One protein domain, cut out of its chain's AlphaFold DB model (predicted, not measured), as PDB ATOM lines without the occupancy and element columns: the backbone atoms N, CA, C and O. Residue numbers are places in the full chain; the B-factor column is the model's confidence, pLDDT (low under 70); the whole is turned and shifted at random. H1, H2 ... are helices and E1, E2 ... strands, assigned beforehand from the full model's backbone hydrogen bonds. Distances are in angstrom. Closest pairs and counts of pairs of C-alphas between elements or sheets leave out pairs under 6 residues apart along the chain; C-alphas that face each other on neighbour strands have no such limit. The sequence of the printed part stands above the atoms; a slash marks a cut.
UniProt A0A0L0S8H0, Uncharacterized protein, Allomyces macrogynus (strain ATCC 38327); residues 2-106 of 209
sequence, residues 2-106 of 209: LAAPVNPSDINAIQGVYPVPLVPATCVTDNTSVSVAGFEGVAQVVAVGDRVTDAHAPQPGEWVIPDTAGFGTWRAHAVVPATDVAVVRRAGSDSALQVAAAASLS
ATOM      1  N   LEU A   2     196.051 141.157 174.312       95.69
ATOM      2  CA  LEU A   2     196.948 142.266 174.656       95.69
ATOM      3  C   LEU A   2     196.434 143.589 174.077       95.69
ATOM      4  O   LEU A   2     196.432 144.601 174.768       95.69
ATOM      5  N   ALA A   3     195.974 143.569 172.826       96.25
ATOM      6  CA  ALA A   3     195.295 144.690 172.185       96.25
ATOM      7  C   ALA A   3     194.422 144.198 171.026       96.25
ATOM      8  O   ALA A   3     194.768 143.224 170.357       96.25
ATOM      9  N   ALA A   4     193.318 144.895 170.779       95.81
ATOM     10  CA  ALA A   4     192.450 144.704 169.624       95.81
ATOM     11  C   ALA A   4     192.074 146.094 169.078       95.81
ATOM     12  O   ALA A   4     191.569 146.914 169.851       95.81
ATOM     13  N   PRO A   5     192.359 146.406 167.805       93.06
ATOM     14  CA  PRO A   5     191.933 147.654 167.190       93.06
ATOM     15  C   PRO A   5     190.429 147.639 166.890       93.06
ATOM     16  O   PRO A   5     189.742 146.626 167.032       93.06
ATOM     17  N   VAL A   6     189.940 148.796 166.448       92.50
ATOM     18  CA  VAL A   6     188.588 148.968 165.915       92.50
ATOM     19  C   VAL A   6     188.695 149.334 164.443       92.50
ATOM     20  O   VAL A   6     189.333 150.329 164.097       92.50
ATOM     21  N   ASN A   7     188.036 148.560 163.590       90.75
ATOM     22  CA  ASN A   7     187.943 148.778 162.154       90.75
ATOM     23  C   ASN A   7     186.490 149.015 161.714       90.75
ATOM     24  O   ASN A   7     185.545 148.589 162.383       90.75
ATOM     25  N   PRO A   8     186.273 149.636 160.538       89.75
ATOM     26  CA  PRO A   8     184.938 149.742 159.953       89.75
ATOM     27  C   PRO A   8     184.241 148.387 159.757       89.75
ATOM     28  O   PRO A   8     183.020 148.313 159.873       89.75
ATOM     29  N   SER A   9     184.994 147.313 159.482       89.38
ATOM     30  CA  SER A   9     184.459 145.948 159.366       89.38
ATOM     31  C   SER A   9     183.807 145.473 160.663       89.38
ATOM     32  O   SER A   9     182.710 144.924 160.603       89.38
ATOM     33  N   ASP A  10     184.409 145.750 161.823       92.56
ATOM     34  CA  ASP A  10     183.854 145.383 163.134       92.56
ATOM     35  C   ASP A  10     182.487 146.042 163.355       92.56
ATOM     36  O   ASP A  10     181.512 145.385 163.720       92.56
ATOM     37  N   ILE A  11     182.396 147.343 163.061       92.12
ATOM     38  CA  ILE A  11     181.154 148.116 163.190       92.12
ATOM     39  C   ILE A  11     180.093 147.585 162.220       92.12
ATOM     40  O   ILE A  11     178.943 147.379 162.609       92.12
ATOM     41  N   ASN A  12     180.469 147.336 160.965       90.69
ATOM     42  CA  ASN A  12     179.553 146.808 159.957       90.69
ATOM     43  C   ASN A  12     179.061 145.393 160.312       90.69
ATOM     44  O   ASN A  12     177.914 145.060 160.012       90.69
ATOM     45  N   ALA A  13     179.889 144.569 160.959       91.00
ATOM     46  CA  ALA A  13     179.495 143.240 161.417       91.00
ATOM     47  C   ALA A  13     178.487 143.322 162.570       91.00
ATOM     48  O   ALA A  13     177.477 142.625 162.539       91.00
ATOM     49  N   ILE A  14     178.687 144.242 163.522       91.81
ATOM     50  CA  ILE A  14     177.700 144.535 164.579       91.81
ATOM     51  C   ILE A  14     176.376 145.034 163.977       91.81
ATOM     52  O   ILE A  14     175.302 144.675 164.451       91.81
ATOM     53  N   GLN A  15     176.438 145.838 162.912       92.44
ATOM     54  CA  GLN A  15     175.258 146.315 162.181       92.44
ATOM     55  C   GLN A  15     174.576 145.230 161.327       92.44
ATOM     56  O   GLN A  15     173.497 145.481 160.795       92.44
ATOM     57  N   GLY A  16     175.191 144.053 161.163       89.50
ATOM     58  CA  GLY A  16     174.666 142.968 160.329       89.50
ATOM     59  C   GLY A  16     174.781 143.210 158.820       89.50
ATOM     60  O   GLY A  16     174.082 142.562 158.047       89.50
ATOM     61  N   VAL A  17     175.637 144.144 158.388       88.56
ATOM     62  CA  VAL A  17     175.810 144.515 156.967       88.56
ATOM     63  C   VAL A  17     177.165 144.093 156.390       88.56
ATOM     64  O   VAL A  17     177.434 144.331 155.214       88.56
ATOM     65  N   TYR A  18     178.036 143.494 157.204       90.00
ATOM     66  CA  TYR A  18     179.311 142.945 156.748       90.00
ATOM     67  C   TYR A  18     179.141 141.485 156.293       90.00
ATOM     68  O   TYR A  18     178.428 140.736 156.958       90.00
ATOM     69  N   PRO A  19     179.787 141.052 155.191       85.44
ATOM     70  CA  PRO A  19     179.603 139.706 154.640       85.44
ATOM     71  C   PRO A  19     180.220 138.592 155.498       85.44
ATOM     72  O   PRO A  19     179.875 137.430 155.310       85.44
ATOM     73  N   VAL A  20     181.118 138.928 156.431       85.75
ATOM     74  CA  VAL A  20     181.688 137.966 157.380       85.75
ATOM     75  C   VAL A  20     180.874 137.996 158.678       85.75
ATOM     76  O   VAL A  20     180.857 139.039 159.343       85.75
ATOM     77  N   PRO A  21     180.210 136.891 159.062       82.62
ATOM     78  CA  PRO A  21     179.409 136.847 160.278       82.62
ATOM     79  C   PRO A  21     180.287 136.818 161.535       82.62
ATOM     80  O   PRO A  21     181.406 136.305 161.530       82.62
ATOM     81  N   LEU A  22     179.743 137.326 162.644       85.56
ATOM     82  CA  LEU A  22     180.329 137.115 163.966       85.56
ATOM     83  C   LEU A  22     180.033 135.683 164.418       85.56
ATOM     84  O   LEU A  22     178.867 135.327 164.621       85.56
ATOM     85  N   VAL A  23     181.075 134.872 164.591       81.31
ATOM     86  CA  VAL A  23     180.927 133.478 165.014       81.31
ATOM     87  C   VAL A  23     180.562 133.443 166.504       81.31
ATOM     88  O   VAL A  23     181.269 134.047 167.317       81.31
ATOM     89  N   PRO A  24     179.457 132.782 166.900       84.81
ATOM     90  CA  PRO A  24     179.119 132.634 168.308       84.81
ATOM     91  C   PRO A  24     180.209 131.865 169.058       84.81
ATOM     92  O   PRO A  24     180.637 130.793 168.633       84.81
ATOM     93  N   ALA A  25     180.628 132.401 170.198       83.94
ATOM     94  CA  ALA A  25     181.521 131.750 171.140       83.94
ATOM     95  C   ALA A  25     180.746 131.345 172.398       83.94
ATOM     96  O   ALA A  25     179.824 132.036 172.832       83.94
ATOM     97  N   THR A  26     181.145 130.234 173.011       86.94
ATOM     98  CA  THR A  26     180.586 129.797 174.293       86.94
ATOM     99  C   THR A  26     181.340 130.450 175.448       86.94
ATOM    100  O   THR A  26     182.564 130.341 175.551       86.94
ATOM    101  N   CYS A  27     180.613 131.117 176.341       85.88
ATOM    102  CA  CYS A  27     181.140 131.641 177.591       85.88
ATOM    103  C   CYS A  27     181.588 130.496 178.501       85.88
ATOM    104  O   CYS A  27     180.801 129.625 178.863       85.88
ATOM    105  N   VAL A  28     182.850 130.529 178.927       82.38
ATOM    106  CA  VAL A  28     183.438 129.488 179.791       82.38
ATOM    107  C   VAL A  28     182.782 129.451 181.180       82.38
ATOM    108  O   VAL A  28     182.805 128.424 181.848       82.38
ATOM    109  N   THR A  29     182.201 130.565 181.631       84.62
ATOM    110  CA  THR A  29     181.650 130.711 182.987       84.62
ATOM    111  C   THR A  29     180.249 130.134 183.155       84.62
ATOM    112  O   THR A  29     179.925 129.656 184.236       84.62
ATOM    113  N   ASP A  30     179.408 130.206 182.122       90.56
ATOM    114  CA  ASP A  30     177.976 129.890 182.221       90.56
ATOM    115  C   ASP A  30     177.405 129.161 180.992       90.56
ATOM    116  O   ASP A  30     176.197 128.944 180.910       90.56
ATOM    117  N   ASN A  31     178.260 128.759 180.045       88.44
ATOM    118  CA  ASN A  31     177.896 128.099 178.787       88.44
ATOM    119  C   ASN A  31     176.927 128.890 177.893       88.44
ATOM    120  O   ASN A  31     176.347 128.325 176.961       88.44
ATOM    121  N   THR A  32     176.753 130.192 178.127       92.81
ATOM    122  CA  THR A  32     175.943 131.030 177.241       92.81
ATOM    123  C   THR A  32     176.628 131.210 175.888       92.81
ATOM    124  O   THR A  32     177.853 131.241 175.785       92.81
ATOM    125  N   SER A  33     175.830 131.298 174.824       91.44
ATOM    126  CA  SER A  33     176.326 131.592 173.480       91.44
ATOM    127  C   SER A  33     176.306 133.099 173.250       91.44
ATOM    128  O   SER A  33     175.261 133.734 173.419       91.44
ATOM    129  N   VAL A  34     177.446 133.674 172.870       90.00
ATOM    130  CA  VAL A  34     177.598 135.107 172.607       90.00
ATOM    131  C   VAL A  34     178.417 135.341 171.342       90.00
ATOM    132  O   VAL A  34     179.495 134.778 171.166       90.00
ATOM    133  N   SER A  35     177.934 136.207 170.455       90.25
ATOM    134  CA  SER A  35     178.732 136.700 169.330       90.25
ATOM    135  C   SER A  35     179.645 137.823 169.814       90.25
ATOM    136  O   SER A  35     179.173 138.876 170.243       90.25
ATOM    137  N   VAL A  36     180.956 137.598 169.747       92.44
ATOM    138  CA  VAL A  36     181.969 138.584 170.143       92.44
ATOM    139  C   VAL A  36     182.461 139.311 168.894       92.44
ATOM    140  O   VAL A  36     182.838 138.676 167.915       92.44
ATOM    141  N   ALA A  37     182.452 140.644 168.917       93.50
ATOM    142  CA  ALA A  37     182.982 141.465 167.827       93.50
ATOM    143  C   ALA A  37     184.524 141.516 167.831       93.50
ATOM    144  O   ALA A  37     185.176 141.065 168.777       93.50
ATOM    145  N   GLY A  38     185.110 142.085 166.776       93.69
ATOM    146  CA  GLY A  38     186.557 142.214 166.619       93.69
ATOM    147  C   GLY A  38     187.141 141.162 165.676       93.69
ATOM    148  O   GLY A  38     187.134 139.969 165.987       93.69
ATOM    149  N   PHE A  39     187.668 141.607 164.539       91.56
ATOM    150  CA  PHE A  39     188.314 140.752 163.535       91.56
ATOM    151  C   PHE A  39     189.834 140.650 163.693       91.56
ATOM    152  O   PHE A  39     190.423 139.666 163.256       91.56
ATOM    153  N   GLU A  40     190.485 141.635 164.315       92.38
ATOM    154  CA  GLU A  40     191.937 141.626 164.515       92.38
ATOM    155  C   GLU A  40     192.356 142.005 165.931       92.38
ATOM    156  O   GLU A  40     191.588 142.545 166.732       92.38
ATOM    157  N   GLY A  41     193.589 141.652 166.255       94.56
ATOM    158  CA  GLY A  41     194.210 141.897 167.540       94.56
ATOM    159  C   GLY A  41     195.406 140.986 167.744       94.56
ATOM    160  O   GLY A  41     195.652 140.073 166.961       94.56
ATOM    161  N   VAL A  42     196.140 141.228 168.824       96.06
ATOM    162  CA  VAL A  42     197.249 140.383 169.265       96.06
ATOM    163  C   VAL A  42     196.969 139.861 170.667       96.06
ATOM    164  O   VAL A  42     196.560 140.600 171.572       96.06
ATOM    165  N   ALA A  43     197.183 138.567 170.854       97.12
ATOM    166  CA  ALA A  43     197.064 137.875 172.125       97.12
ATOM    167  C   ALA A  43     198.415 137.303 172.548       97.12
ATOM    168  O   ALA A  43     199.313 137.134 171.731       97.12
ATOM    169  N   GLN A  44     198.529 136.973 173.830       96.62
ATOM    170  CA  GLN A  44     199.580 136.101 174.330       96.62
ATOM    171  C   GLN A  44     198.962 134.746 174.661       96.62
ATOM    172  O   GLN A  44     197.895 134.697 175.280       96.62
ATOM    173  N   VAL A  45     199.628 133.665 174.271       97.06
ATOM    174  CA  VAL A  45     199.248 132.311 174.678       97.06
ATOM    175  C   VAL A  45     199.527 132.165 176.172       97.06
ATOM    176  O   VAL A  45     200.648 132.395 176.622       97.06
ATOM    177  N   VAL A  46     198.513 131.794 176.949       97.50
ATOM    178  CA  VAL A  46     198.646 131.597 178.406       97.50
ATOM    179  C   VAL A  46     198.727 130.124 178.797       97.50
ATOM    180  O   VAL A  46     199.323 129.795 179.815       97.50
ATOM    181  N   ALA A  47     198.142 129.240 177.989       96.69
ATOM    182  CA  ALA A  47     198.145 127.798 178.181       96.69
ATOM    183  C   ALA A  47     197.875 127.097 176.844       96.69
ATOM    184  O   ALA A  47     197.236 127.669 175.959       96.69
ATOM    185  N   VAL A  48     198.333 125.852 176.731       96.94
ATOM    186  CA  VAL A  48     198.096 124.959 175.590       96.94
ATOM    187  C   VAL A  48     197.557 123.649 176.148       96.94
ATOM    188  O   VAL A  48     198.048 123.171 177.167       96.94
ATOM    189  N   GLY A  49     196.512 123.099 175.531       95.81
ATOM    190  CA  GLY A  49     195.924 121.839 175.985       95.81
ATOM    191  C   GLY A  49     196.741 120.626 175.540       95.81
ATOM    192  O   GLY A  49     197.258 120.611 174.428       95.81
ATOM    193  N   ASP A  50     196.748 119.568 176.350       95.38
ATOM    194  CA  ASP A  50     197.567 118.354 176.150       95.38
ATOM    195  C   ASP A  50     197.327 117.612 174.821       95.38
ATOM    196  O   ASP A  50     198.129 116.779 174.405       95.38
ATOM    197  N   ARG A  51     196.206 117.888 174.142       94.88
ATOM    198  CA  ARG A  51     195.868 117.299 172.834       94.88
ATOM    199  C   ARG A  51     196.529 118.016 171.653       94.88
ATOM    200  O   ARG A  51     196.463 117.512 170.534       94.88
ATOM    201  N   VAL A  52     197.139 119.176 171.877       94.44
ATOM    202  CA  VAL A  52     197.892 119.907 170.858       94.44
ATOM    203  C   VAL A  52     199.303 119.324 170.816       94.44
ATOM    204  O   VAL A  52     200.123 119.598 171.684       94.44
ATOM    205  N   THR A  53     199.555 118.464 169.830       91.44
ATOM    206  CA  THR A  53     200.800 117.678 169.718       91.44
ATOM    207  C   THR A  53     201.720 118.138 168.589       91.44
ATOM    208  O   THR A  53     202.839 117.642 168.477       91.44
ATOM    209  N   ASP A  54     201.270 119.087 167.764       90.62
ATOM    210  CA  ASP A  54     202.091 119.674 166.709       90.62
ATOM    211  C   ASP A  54     203.280 120.426 167.327       90.62
ATOM    212  O   ASP A  54     203.112 121.314 168.166       90.62
ATOM    213  N   ALA A  55     204.491 120.077 166.889       84.56
ATOM    214  CA  ALA A  55     205.737 120.700 167.326       84.56
ATOM    215  C   ALA A  55     205.831 122.193 166.958       84.56
ATOM    216  O   ALA A  55     206.659 122.912 167.517       84.56
ATOM    217  N   HIS A  56     205.007 122.659 166.018       85.88
ATOM    218  CA  HIS A  56     204.914 124.050 165.584       85.88
ATOM    219  C   HIS A  56     203.706 124.792 166.161       85.88
ATOM    220  O   HIS A  56     203.495 125.957 165.818       85.88
ATOM    221  N   ALA A  57     202.925 124.152 167.035       91.38
ATOM    222  CA  ALA A  57     201.808 124.812 167.691       91.38
ATOM    223  C   ALA A  57     202.277 125.993 168.564       91.38
ATOM    224  O   ALA A  57     203.368 125.925 169.145       91.38
ATOM    225  N   PRO A  58     201.439 127.037 168.720       94.00
ATOM    226  CA  PRO A  58     201.732 128.157 169.606       94.00
ATOM    227  C   PRO A  58     202.038 127.695 171.032       94.00
ATOM    228  O   PRO A  58     201.334 126.842 171.571       94.00
ATOM    229  N   GLN A  59     203.046 128.297 171.657       93.81
ATOM    230  CA  GLN A  59     203.511 127.964 173.005       93.81
ATOM    231  C   GLN A  59     203.198 129.073 174.017       93.81
ATOM    232  O   GLN A  59     203.138 130.249 173.643       93.81
ATOM    233  N   PRO A  60     203.035 128.752 175.319       96.06
ATOM    234  CA  PRO A  60     202.825 129.764 176.349       96.06
ATOM    235  C   PRO A  60     203.888 130.869 176.314       96.06
ATOM    236  O   PRO A  60     205.086 130.611 176.214       96.06
ATOM    237  N   GLY A  61     203.441 132.119 176.406       93.38
ATOM    238  CA  GLY A  61     204.283 133.310 176.317       93.38
ATOM    239  C   GLY A  61     204.431 133.885 174.904       93.38
ATOM    240  O   GLY A  61     204.737 135.079 174.778       93.38
ATOM    241  N   GLU A  62     204.165 133.102 173.855       93.44
ATOM    242  CA  GLU A  62     204.206 133.576 172.471       93.44
ATOM    243  C   GLU A  62     203.053 134.522 172.154       93.44
ATOM    244  O   GLU A  62     201.977 134.469 172.755       93.44
ATOM    245  N   TRP A  63     203.302 135.425 171.207       94.75
ATOM    246  CA  TRP A  63     202.266 136.299 170.679       94.75
ATOM    247  C   TRP A  63     201.611 135.643 169.481       94.75
ATOM    248  O   TRP A  63     202.299 135.079 168.635       94.75
ATOM    249  N   VAL A  64     200.294 135.764 169.401       95.94
ATOM    250  CA  VAL A  64     199.501 135.228 168.302       95.94
ATOM    251  C   VAL A  64     198.500 136.256 167.795       95.94
ATOM    252  O   VAL A  64     198.045 137.118 168.553       95.94
ATOM    253  N   ILE A  65     198.160 136.154 166.517       94.81
ATOM    254  CA  ILE A  65     197.081 136.906 165.866       94.81
ATOM    255  C   ILE A  65     196.036 135.921 165.327       94.81
ATOM    256  O   ILE A  65     196.392 134.772 165.060       94.81
ATOM    257  N   PRO A  66     194.765 136.328 165.166       93.44
ATOM    258  CA  PRO A  66     193.764 135.499 164.505       93.44
ATOM    259  C   PRO A  66     194.192 135.107 163.089       93.44
ATOM    260  O   PRO A  66     194.643 135.973 162.337       93.44
ATOM    261  N   ASP A  67     193.988 133.841 162.735       90.25
ATOM    262  CA  ASP A  67     194.155 133.313 161.369       90.25
ATOM    263  C   ASP A  67     192.824 132.821 160.771       90.25
ATOM    264  O   ASP A  67     192.760 132.213 159.710       90.25
ATOM    265  N   THR A  68     191.718 133.115 161.457       87.06
ATOM    266  CA  THR A  68     190.365 132.783 161.016       87.06
ATOM    267  C   THR A  68     189.457 134.008 161.042       87.06
ATOM    268  O   THR A  68     189.638 134.953 161.820       87.06
ATOM    269  N   ALA A  69     188.463 134.000 160.162       81.81
ATOM    270  CA  ALA A  69     187.476 135.059 160.060       81.81
ATOM    271  C   ALA A  69     186.494 135.009 161.247       81.81
ATOM    272  O   ALA A  69     186.146 133.947 161.748       81.81
ATOM    273  N   GLY A  70     186.021 136.172 161.706       84.19
ATOM    274  CA  GLY A  70     185.020 136.234 162.781       84.19
ATOM    275  C   GLY A  70     185.511 135.770 164.160       84.19
ATOM    276  O   GLY A  70     184.685 135.428 165.000       84.19
ATOM    277  N   PHE A  71     186.828 135.786 164.407       90.81
ATOM    278  CA  PHE A  71     187.467 135.307 165.644       90.81
ATOM    279  C   PHE A  71     186.895 135.899 166.946       90.81
ATOM    280  O   PHE A  71     186.926 135.250 167.995       90.81
ATOM    281  N   GLY A  72     186.427 137.150 166.914       93.50
ATOM    282  CA  GLY A  72     185.895 137.852 168.079       93.50
ATOM    283  C   GLY A  72     186.991 138.253 169.065       93.50
ATOM    284  O   GLY A  72     187.174 137.629 170.112       93.50
ATOM    285  N   THR A  73     187.772 139.279 168.738       94.94
ATOM    286  CA  THR A  73     188.929 139.715 169.540       94.94
ATOM    287  C   THR A  73     188.576 140.654 170.691       94.94
ATOM    288  O   THR A  73     189.412 140.866 171.571       94.94
ATOM    289  N   TRP A  74     187.357 141.196 170.758       95.31
ATOM    290  CA  TRP A  74     186.928 142.115 171.824       95.31
ATOM    291  C   TRP A  74     186.507 141.366 173.097       95.31
ATOM    292  O   TRP A  74     185.393 141.497 173.602       95.31
ATOM    293  N   ARG A  75     187.430 140.555 173.619       93.06
ATOM    294  CA  ARG A  75     187.304 139.768 174.852       93.06
ATOM    295  C   ARG A  75     188.650 139.647 175.554       93.06
ATOM    296  O   ARG A  75     189.702 139.735 174.931       93.06
ATOM    297  N   ALA A  76     188.632 139.398 176.861       92.19
ATOM    298  CA  ALA A  76     189.869 139.237 177.624       92.19
ATOM    299  C   ALA A  76     190.586 137.913 177.300       92.19
ATOM    300  O   ALA A  76     191.809 137.896 177.152       92.19
ATOM    301  N   HIS A  77     189.831 136.824 177.146       93.12
ATOM    302  CA  HIS A  77     190.350 135.470 176.942       93.12
ATOM    303  C   HIS A  77     189.534 134.722 175.889       93.12
ATOM    304  O   HIS A  77     188.355 135.011 175.689       93.12
ATOM    305  N   ALA A  78     190.175 133.752 175.246       92.69
ATOM    306  CA  ALA A  78     189.583 132.868 174.257       92.69
ATOM    307  C   ALA A  78     190.191 131.472 174.413       92.69
ATOM    308  O   ALA A  78     191.396 131.356 174.635       92.69
ATOM    309  N   VAL A  79     189.367 130.435 174.274       92.44
ATOM    310  CA  VAL A  79     189.829 129.060 174.054       92.44
ATOM    311  C   VAL A  79     189.485 128.734 172.611       92.44
ATOM    312  O   VAL A  79     188.316 128.800 172.237       92.44
ATOM    313  N   VAL A  80     190.501 128.457 171.804       92.38
ATOM    314  CA  VAL A  80     190.372 128.236 170.359       92.38
ATOM    315  C   VAL A  80     191.255 127.062 169.932       92.38
ATOM    316  O   VAL A  80     192.220 126.748 170.640       92.38
ATOM    317  N   PRO A  81     190.945 126.399 168.806       93.50
ATOM    318  CA  PRO A  81     191.887 125.515 168.134       93.50
ATOM    319  C   PRO A  81     193.238 126.204 167.909       93.50
ATOM    320  O   PRO A  81     193.299 127.392 167.602       93.50
ATOM    321  N   ALA A  82     194.333 125.450 168.036       94.19
ATOM    322  CA  ALA A  82     195.677 125.974 167.776       94.19
ATOM    323  C   ALA A  82     195.858 126.450 166.321       94.19
ATOM    324  O   ALA A  82     196.718 127.282 166.062       94.19
ATOM    325  N   THR A  83     195.035 125.938 165.403       92.44
ATOM    326  CA  THR A  83     194.980 126.290 163.978       92.44
ATOM    327  C   THR A  83     194.305 127.631 163.701       92.44
ATOM    328  O   THR A  83     194.513 128.195 162.639       92.44
ATOM    329  N   ASP A  84     193.529 128.172 164.644       93.00
ATOM    330  CA  ASP A  84     192.778 129.422 164.443       93.00
ATOM    331  C   ASP A  84     193.641 130.670 164.691       93.00
ATOM    332  O   ASP A  84     193.152 131.808 164.656       93.00
ATOM    333  N   VAL A  85     194.922 130.473 165.006       94.38
ATOM    334  CA  VAL A  85     195.858 131.534 165.353       94.38
ATOM    335  C   VAL A  85     197.225 131.314 164.711       94.38
ATOM    336  O   VAL A  85     197.750 130.205 164.676       94.38
ATOM    337  N   ALA A  86     197.849 132.408 164.287       92.81
ATOM    338  CA  ALA A  86     199.204 132.411 163.756       92.81
ATOM    339  C   ALA A  86     200.179 133.024 164.769       92.81
ATOM    340  O   ALA A  86     199.906 134.071 165.363       92.81
ATOM    341  N   VAL A  87     201.347 132.398 164.946       92.62
ATOM    342  CA  VAL A  87     202.410 132.907 165.825       92.62
ATOM    343  C   VAL A  87     203.088 134.128 165.205       92.62
ATOM    344  O   VAL A  87     203.631 134.082 164.099       92.62
ATOM    345  N   VAL A  88     203.137 135.221 165.964       89.19
ATOM    346  CA  VAL A  88     203.912 136.416 165.627       89.19
ATOM    347  C   VAL A  88     205.372 136.165 165.986       89.19
ATOM    348  O   VAL A  88     205.781 136.280 167.147       89.19
ATOM    349  N   ARG A  89     206.183 135.844 164.974       80.88
ATOM    350  CA  ARG A  89     207.630 135.665 165.143       80.88
ATOM    351  C   ARG A  89     208.295 137.001 165.466       80.88
ATOM    352  O   ARG A  89     208.439 137.868 164.608       80.88
ATOM    353  N   ARG A  90     208.702 137.157 166.724       75.06
ATOM    354  CA  ARG A  90     209.456 138.312 167.227       75.06
ATOM    355  C   ARG A  90     210.949 138.001 167.207       75.06
ATOM    356  O   ARG A  90     211.340 136.866 167.464       75.06
ATOM    357  N   ALA A  91     211.783 139.010 166.962       66.38
ATOM    358  CA  ALA A  91     213.245 138.902 167.012       66.38
ATOM    359  C   ALA A  91     213.779 138.812 168.464       66.38
ATOM    360  O   ALA A  91     214.653 139.574 168.864       66.38
ATOM    361  N   GLY A  92     213.214 137.913 169.277       65.69
ATOM    362  CA  GLY A  92     213.553 137.751 170.693       65.69
ATOM    363  C   GLY A  92     213.069 138.895 171.594       65.69
ATOM    364  O   GLY A  92     212.151 139.643 171.244       65.69
ATOM    365  N   SER A  93     213.685 139.012 172.778       64.56
ATOM    366  CA  SER A  93     213.404 140.056 173.781       64.56
ATOM    367  C   SER A  93     213.684 141.474 173.285       64.56
ATOM    368  O   SER A  93     213.071 142.417 173.775       64.56
ATOM    369  N   ASP A  94     214.552 141.609 172.284       62.62
ATOM    370  CA  ASP A  94     214.998 142.891 171.729       62.62
ATOM    371  C   ASP A  94     214.119 143.349 170.552       62.62
ATOM    372  O   ASP A  94     214.421 144.316 169.850       62.62
ATOM    373  N   SER A  95     213.007 142.648 170.314       73.88
ATOM    374  CA  SER A  95     212.050 142.978 169.265       73.88
ATOM    375  C   SER A  95     211.457 144.376 169.463       73.88
ATOM    376  O   SER A  95     210.683 144.611 170.389       73.88
ATOM    377  N   ALA A  96     211.701 145.268 168.500       75.19
ATOM    378  CA  ALA A  96     211.073 146.591 168.431       75.19
ATOM    379  C   ALA A  96     209.575 146.553 168.055       75.19
ATOM    380  O   ALA A  96     208.922 147.599 168.013       75.19
ATOM    381  N   LEU A  97     209.015 145.370 167.759       82.75
ATOM    382  CA  LEU A  97     207.602 145.221 167.414       82.75
ATOM    383  C   LEU A  97     206.710 145.602 168.600       82.75
ATOM    384  O   LEU A  97     206.626 144.895 169.604       82.75
ATOM    385  N   GLN A  98     205.999 146.714 168.447       86.44
ATOM    386  CA  GLN A  98     205.052 147.198 169.442       86.44
ATOM    387  C   GLN A  98     203.758 146.378 169.421       86.44
ATOM    388  O   GLN A  98     203.311 145.939 168.361       86.44
ATOM    389  N   VAL A  99     203.101 146.256 170.581       90.31
ATOM    390  CA  VAL A  99     201.782 145.604 170.713       90.31
ATOM    391  C   VAL A  99     200.776 146.188 169.718       90.31
ATOM    392  O   VAL A  99     200.081 145.440 169.043       90.31
ATOM    393  N   ALA A 100     200.728 147.516 169.585       87.56
ATOM    394  CA  ALA A 100     199.807 148.185 168.667       87.56
ATOM    395  C   ALA A 100     200.062 147.818 167.195       87.56
ATOM    396  O   ALA A 100     199.114 147.604 166.451       87.56
ATOM    397  N   ALA A 101     201.329 147.694 166.788       83.31
ATOM    398  CA  ALA A 101     201.678 147.265 165.435       83.31
ATOM    399  C   ALA A 101     201.307 145.791 165.208       83.31
ATOM    400  O   ALA A 101     200.703 145.462 164.191       83.31
ATOM    401  N   ALA A 102     201.596 144.920 166.183       88.69
ATOM    402  CA  ALA A 102     201.227 143.507 166.121       88.69
ATOM    403  C   ALA A 102     199.702 143.300 166.047       88.69
ATOM    404  O   ALA A 102     199.231 142.428 165.323       88.69
ATOM    405  N   ALA A 103     198.928 144.134 166.747       91.56
ATOM    406  CA  ALA A 103     197.469 144.071 166.768       91.56
ATOM    407  C   ALA A 103     196.803 144.396 165.417       91.56
ATOM    408  O   ALA A 103     195.632 144.077 165.243       91.56
ATOM    409  N   SER A 104     197.532 145.019 164.484       86.69
ATOM    410  CA  SER A 104     197.032 145.445 163.165       86.69
ATOM    411  C   SER A 104     197.598 144.626 161.996       86.69
ATOM    412  O   SER A 104     197.544 145.057 160.837       86.69
ATOM    413  N   LEU A 105     198.202 143.468 162.284       84.81
ATOM    414  CA  LEU A 105     198.802 142.610 161.263       84.81
ATOM    415  C   LEU A 105     197.745 141.873 160.429       84.81
ATOM    416  O   LEU A 105     197.848 141.874 159.205       84.81
ATOM    417  N   SER A 106     196.730 141.274 161.059       85.31
ATOM    418  CA  SER A 106     195.875 140.296 160.373       85.31
ATOM    419  C   SER A 106     194.918 140.906 159.347       85.31
ATOM    420  O   SER A 106     194.754 140.308 158.286       85.31
TER     421      SER A 106
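This is residues 2 to 106 of the 209 residues of an uncharacterized protein of Allomyces macrogynus (strain ATCC 38327) (UniProt A0A0L0S8H0). Little regular structure: long loops wind about a small hairpin, E3 and E4, near the middle, while hairpin E1 and E2 and short helix H1 lie toward one end and residues 91 to 96 stick out at the other. The 105 printed residues hold H1, E1, E2, E3, E4, H2 in that order, 24 residues, class mixed, both two-stranded sheets antiparallel. It is compact, radius of gyration of the C-alphas 14.3 A, spans 40 by 32 by 21 A.

Find C-alpha 8 at (184.938, 149.742, 159.953); H1 runs to 14, 10.0 A. Then come E1, 24 to 26, E2, 33 to 35, E3, 63 to 66, 10.5 A, E4, 85 to 87, and H2, 99 to 102, ending at (201.227, 143.507, 166.121).

In hairpin E1 and E2, at 139 degrees, N 25 and O 34 are 2.8 A apart. In hairpin E3 and E4, at 146 degrees, N 86 and O 65 are 2.9 A apart. Residues 43 to 44 pair antiparallel with 63 to 64 of E3. The closest C-alphas of E3 and H2, Ile 65 and Ala 102, are 7.8 A apart. H1 and H2 are apart. H1 has every O i to N i+4 pair within hydrogen-bond range; H2 is too short for one.

The farthest C-alphas, Gly 16 and Asp 94, are 41.9 A apart. The printed part has no cut. Links E2 to E3, E3 to E4 and E4 to H2 are long. Residues 91 to 94 have pLDDT under 70.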